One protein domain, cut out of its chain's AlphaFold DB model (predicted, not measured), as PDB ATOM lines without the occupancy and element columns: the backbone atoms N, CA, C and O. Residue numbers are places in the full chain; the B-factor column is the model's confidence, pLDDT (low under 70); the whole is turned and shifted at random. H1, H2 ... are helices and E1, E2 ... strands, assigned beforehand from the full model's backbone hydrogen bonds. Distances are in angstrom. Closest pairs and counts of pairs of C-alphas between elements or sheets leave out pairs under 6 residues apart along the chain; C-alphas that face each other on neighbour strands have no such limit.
ATOM      1  N   LYS A   5     369.680 233.095 209.071       81.31
ATOM      2  CA  LYS A   5     369.626 232.953 210.542       81.31
ATOM      3  C   LYS A   5     368.952 234.139 211.249       81.31
ATOM      4  O   LYS A   5     369.041 234.245 212.468       81.31
ATOM      5  N   TYR A   6     368.307 235.035 210.505       84.75
ATOM      6  CA  TYR A   6     367.755 236.287 211.003       84.75
ATOM      7  C   TYR A   6     366.296 236.433 210.592       84.75
ATOM      8  O   TYR A   6     365.919 236.158 209.450       84.75
ATOM      9  N   VAL A   7     365.491 236.894 211.539       85.88
ATOM     10  CA  VAL A   7     364.074 237.191 211.383       85.88
ATOM     11  C   VAL A   7     363.916 238.699 211.216       85.88
ATOM     12  O   VAL A   7     364.546 239.487 211.924       85.88
ATOM     13  N   LYS A   8     363.070 239.099 210.263       85.25
ATOM     14  CA  LYS A   8     362.744 240.502 210.011       85.25
ATOM     15  C   LYS A   8     361.568 240.930 210.882       85.25
ATOM     16  O   LYS A   8     360.459 240.431 210.703       85.25
ATOM     17  N   LEU A   9     361.796 241.902 211.756       84.19
ATOM     18  CA  LEU A   9     360.741 242.635 212.439       84.19
ATOM     19  C   LEU A   9     360.246 243.755 211.517       84.19
ATOM     20  O   LEU A   9     360.995 244.656 211.132       84.19
ATOM     21  N   THR A  10     358.985 243.670 211.099       78.44
ATOM     22  CA  THR A  10     358.366 244.690 210.250       78.44
ATOM     23  C   THR A  10     358.042 245.937 211.071       78.44
ATOM     24  O   THR A  10     357.771 245.861 212.267       78.44
ATOM     25  N   LYS A  11     358.026 247.103 210.415       67.38
ATOM     26  CA  LYS A  11     357.838 248.416 211.060       67.38
ATOM     27  C   LYS A  11     356.561 248.533 211.890       67.38
ATOM     28  O   LYS A  11     356.525 249.300 212.837       67.38
ATOM     29  N   ASN A  12     355.520 247.776 211.543       62.75
ATOM     30  CA  ASN A  12     354.254 247.783 212.279       62.75
ATOM     31  C   ASN A  12     354.357 247.101 213.647       62.75
ATOM     32  O   ASN A  12     353.498 247.304 214.497       62.75
ATOM     33  N   ASN A  13     355.380 246.274 213.841       64.12
ATOM     34  CA  ASN A  13     355.614 245.511 215.059       64.12
ATOM     35  C   ASN A  13     356.860 245.996 215.815       64.12
ATOM     36  O   ASN A  13     357.161 245.460 216.879       64.12
ATOM     37  N   ALA A  14     357.568 246.996 215.283       66.69
ATOM     38  CA  ALA A  14     358.674 247.661 215.952       66.69
ATOM     39  C   ALA A  14     358.172 248.921 216.676       66.69
ATOM     40  O   ALA A  14     357.448 249.712 216.067       66.69
ATOM     41  N   PRO A  15     358.576 249.158 217.938       67.75
ATOM     42  CA  PRO A  15     358.160 250.345 218.687       67.75
ATOM     43  C   PRO A  15     358.647 251.655 218.048       67.75
ATOM     44  O   PRO A  15     358.026 252.693 218.245       67.75
ATOM     45  N   ASP A  16     359.719 251.593 217.253       72.25
ATOM     46  CA  ASP A  16     360.354 252.750 216.613       72.25
ATOM     47  C   ASP A  16     359.845 253.018 215.178       72.25
ATOM     48  O   ASP A  16     360.237 253.980 214.525       72.25
ATOM     49  N   GLY A  17     358.968 252.161 214.638       72.44
ATOM     50  CA  GLY A  17     358.478 252.294 213.259       72.44
ATOM     51  C   GLY A  17     359.526 251.987 212.177       72.44
ATOM     52  O   GLY A  17     359.272 252.213 210.988       72.44
ATOM     53  N   GLN A  18     360.682 251.440 212.559       78.44
ATOM     54  CA  GLN A  18     361.750 251.014 211.657       78.44
ATOM     55  C   GLN A  18     361.757 249.493 211.454       78.44
ATOM     56  O   GLN A  18     361.186 248.723 212.227       78.44
ATOM     57  N   HIS A  19     362.359 249.043 210.350       82.06
ATOM     58  CA  HIS A  19     362.608 247.617 210.145       82.06
ATOM     59  C   HIS A  19     363.831 247.219 210.951       82.06
ATOM     60  O   HIS A  19     364.893 247.803 210.757       82.06
ATOM     61  N   HIS A  20     363.687 246.192 211.779       87.50
ATOM     62  CA  HIS A  20     364.818 245.637 212.502       87.50
ATOM     63  C   HIS A  20     364.997 244.158 212.189       87.50
ATOM     64  O   HIS A  20     364.083 243.475 211.720       87.50
ATOM     65  N   TRP A  21     366.189 243.662 212.471       88.06
ATOM     66  CA  TRP A  21     366.571 242.276 212.305       88.06
ATOM     67  C   TRP A  21     367.100 241.737 213.621       88.06
ATOM     68  O   TRP A  21     367.836 242.412 214.339       88.06
ATOM     69  N   PHE A  22     366.734 240.497 213.918       87.69
ATOM     70  CA  PHE A  22     367.244 239.772 215.072       87.69
ATOM     71  C   PHE A  22     367.523 238.319 214.697       87.69
ATOM     72  O   PHE A  22     366.882 237.779 213.791       87.69
ATOM     73  N   PRO A  23     368.490 237.663 215.348       89.38
ATOM     74  CA  PRO A  23     368.801 236.272 215.062       89.38
ATOM     75  C   PRO A  23     367.670 235.346 215.527       89.38
ATOM     76  O   PRO A  23     367.099 235.521 216.603       89.38
ATOM     77  N   ILE A  24     367.393 234.301 214.743       87.62
ATOM     78  CA  ILE A  24     366.387 233.279 215.072       87.62
ATOM     79  C   ILE A  24     366.702 232.556 216.385       87.62
ATOM     80  O   ILE A  24     365.795 232.070 217.048       87.62
ATOM     81  N   ASP A  25     367.969 232.542 216.804       88.75
ATOM     82  CA  ASP A  25     368.388 231.987 218.092       88.75
ATOM     83  C   ASP A  25     367.643 232.626 219.277       88.75
ATOM     84  O   ASP A  25     367.388 231.964 220.280       88.75
ATOM     85  N   TRP A  26     367.237 233.895 219.169       90.56
ATOM     86  CA  TRP A  26     366.481 234.562 220.228       90.56
ATOM     87  C   TRP A  26     365.043 234.072 220.345       90.56
ATOM     88  O   TRP A  26     364.403 234.333 221.360       90.56
ATOM     89  N   VAL A  27     364.520 233.379 219.338       89.75
ATOM     90  CA  VAL A  27     363.146 232.893 219.349       89.75
ATOM     91  C   VAL A  27     363.023 231.735 220.333       89.75
ATOM     92  O   VAL A  27     363.681 230.705 220.209       89.75
ATOM     93  N   ARG A  28     362.152 231.911 221.324       91.00
ATOM     94  CA  ARG A  28     361.755 230.875 222.279       91.00
ATOM     95  C   ARG A  28     360.613 230.028 221.736       91.00
ATOM     96  O   ARG A  28     360.620 228.816 221.908       91.00
ATOM     97  N   ALA A  29     359.613 230.683 221.156       90.12
ATOM     98  CA  ALA A  29     358.423 230.046 220.612       90.12
ATOM     99  C   ALA A  29     357.820 230.913 219.503       90.12
ATOM    100  O   ALA A  29     357.995 232.133 219.489       90.12
ATOM    101  N   ILE A  30     357.108 230.272 218.581       88.44
ATOM    102  CA  ILE A  30     356.369 230.932 217.507       88.44
ATOM    103  C   ILE A  30     354.928 230.456 217.609       88.44
ATOM    104  O   ILE A  30     354.675 229.254 217.585       88.44
ATOM    105  N   ASP A  31     354.017 231.413 217.680       86.62
ATOM    106  CA  ASP A  31     352.580 231.206 217.603       86.62
ATOM    107  C   ASP A  31     352.031 231.864 216.333       86.62
ATOM    108  O   ASP A  31     352.678 232.708 215.711       86.62
ATOM    109  N   GLU A  32     350.793 231.533 215.969       87.38
ATOM    110  CA  GLU A  32     350.129 232.047 214.759       87.38
ATOM    111  C   GLU A  32     350.009 233.581 214.721       87.38
ATOM    112  O   GLU A  32     349.799 234.171 213.663       87.38
ATOM    113  N   ARG A  33     350.119 234.240 215.881       82.81
ATOM    114  CA  ARG A  33     349.932 235.689 216.038       82.81
ATOM    115  C   ARG A  33     351.162 236.429 216.556       82.81
ATOM    116  O   ARG A  33     351.183 237.655 216.483       82.81
ATOM    117  N   ALA A  34     352.145 235.728 217.120       82.00
ATOM    118  CA  ALA A  34     353.257 236.362 217.818       82.00
ATOM    119  C   ALA A  34     354.506 235.478 217.845       82.00
ATOM    120  O   ALA A  34     354.431 234.252 217.860       82.00
ATOM    121  N   VAL A  35     355.667 236.126 217.909       85.75
ATOM    122  CA  VAL A  35     356.954 235.473 218.150       85.75
ATOM    123  C   VAL A  35     357.382 235.806 219.571       85.75
ATOM    124  O   VAL A  35     357.518 236.976 219.927       85.75
ATOM    125  N   TYR A  36     357.603 234.778 220.382       87.75
ATOM    126  CA  TYR A  36     358.107 234.923 221.739       87.75
ATOM    127  C   TYR A  36     359.624 234.849 221.718       87.75
ATOM    128  O   TYR A  36     360.200 233.853 221.280       87.75
ATOM    129  N   LEU A  37     360.274 235.888 222.225       90.19
ATOM    130  CA  LEU A  37     361.721 235.917 222.380       90.19
ATOM    131  C   LEU A  37     362.109 235.394 223.766       90.19
ATOM    132  O   LEU A  37     361.371 235.539 224.739       90.19
ATOM    133  N   LYS A  38     363.280 234.763 223.858       92.62
ATOM    134  CA  LYS A  38     363.892 234.335 225.124       92.62
ATOM    135  C   LYS A  38     364.594 235.483 225.861       92.62
ATOM    136  O   LYS A  38     365.037 235.277 226.986       92.62
ATOM    137  N   LYS A  39     364.700 236.650 225.219       89.50
ATOM    138  CA  LYS A  39     365.318 237.879 225.729       89.50
ATOM    139  C   LYS A  39     364.272 238.894 226.180       89.50
ATOM    140  O   LYS A  39     363.123 238.846 225.738       89.50
ATOM    141  N   THR A  40     364.684 239.814 227.045       88.62
ATOM    142  CA  THR A  40     363.842 240.933 227.486       88.62
ATOM    143  C   THR A  40     363.734 242.021 226.415       88.62
ATOM    144  O   THR A  40     364.541 242.084 225.490       88.62
ATOM    145  N   VAL A  41     362.727 242.893 226.529       82.94
ATOM    146  CA  VAL A  41     362.516 243.992 225.566       82.94
ATOM    147  C   VAL A  41     363.700 244.960 225.505       82.94
ATOM    148  O   VAL A  41     364.006 245.458 224.429       82.94
ATOM    149  N   ASP A  42     364.373 245.189 226.633       87.06
ATOM    150  CA  ASP A  42     365.519 246.097 226.740       87.06
ATOM    151  C   ASP A  42     366.740 245.542 225.994       87.06
ATOM    152  O   ASP A  42     367.293 246.210 225.123       87.06
ATOM    153  N   GLU A  43     367.073 244.267 226.230       88.94
ATOM    154  CA  GLU A  43     368.144 243.571 225.503       88.94
ATOM    155  C   GLU A  43     367.871 243.532 224.002       88.94
ATOM    156  O   GLU A  43     368.755 243.803 223.193       88.94
ATOM    157  N   VAL A  44     366.627 243.220 223.625       87.38
ATOM    158  CA  VAL A  44     366.219 243.209 222.221       87.38
ATOM    159  C   VAL A  44     366.421 244.599 221.631       87.38
ATOM    160  O   VAL A  44     367.143 244.717 220.653       87.38
ATOM    161  N   ALA A  45     365.870 245.656 222.230       84.44
ATOM    162  CA  ALA A  45     365.990 247.018 221.712       84.44
ATOM    163  C   ALA A  45     367.449 247.492 221.569       84.44
ATOM    164  O   ALA A  45     367.762 248.186 220.604       84.44
ATOM    165  N   ALA A  46     368.334 247.093 222.484       87.31
ATOM    166  CA  ALA A  46     369.753 247.436 222.438       87.31
ATOM    167  C   ALA A  46     370.541 246.669 221.359       87.31
ATOM    168  O   ALA A  46     371.509 247.197 220.814       87.31
TER     169      ALA A  46
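What this domain is: This is residues 5 to 46 of the 56 residues of an uncharacterized protein of Tolypothrix tenuis PCC 7101 (UniProt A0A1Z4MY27). Two small strand hairpins, E1 with E2 and E3 with E4, are set at an angle and joined at a corner by residues 24 to 26, and the short helix H1 at the end folds back toward E2, leaving a gap between them. The printed part has 42 residues, with four named strands and one named helix in the order E1, E2, E3, E4, H1; each two-stranded sheet is antiparallel, and the class is mixed, helices and strands. The whole is compact, with a radius of gyration of the C-alphas of 9.9 A, and rounded, spanning 23 by 23 by 18 A.

Where its parts are: E1 is residues 6 to 9, 9.6 A from first to last C-alpha, beginning at C-alpha 6 (367.755, 236.287, 211.003). E2 is residues 20 to 23, 10.5 A. E3 is residues 27 to 30, 7.3 A, and E4 is residues 35 to 37, 6.4 A. H1 is residues 41 to 46, 8.6 A, ending at C-alpha 46 (369.753, 247.436, 222.438).

How they stand to each other: E1 and E2 form an antiparallel hairpin at 148 degrees between directions; N 7 and O 22 are within hydrogen-bond range at 2.8 A. E2 and E3 meet only through their link. E3 and E4 form the other antiparallel hairpin, at 160 degrees, with N 36 and O 29 within range at 2.8 A. The closest C-alphas of E2 and H1, those of Phe 22 and Val 44, are 8.0 A apart. E1 and H1 are apart, and so are E3 and H1. In H1 every O i to N i+4 pair is within hydrogen-bond range.

The domain as a whole: The farthest C-alphas, those of Glu 32 and Ala 46, are 26.1 A apart. The printed part has no cut and no long link. The mean pLDDT of the printed part is 83.4; residues 11 to 15 are under 70.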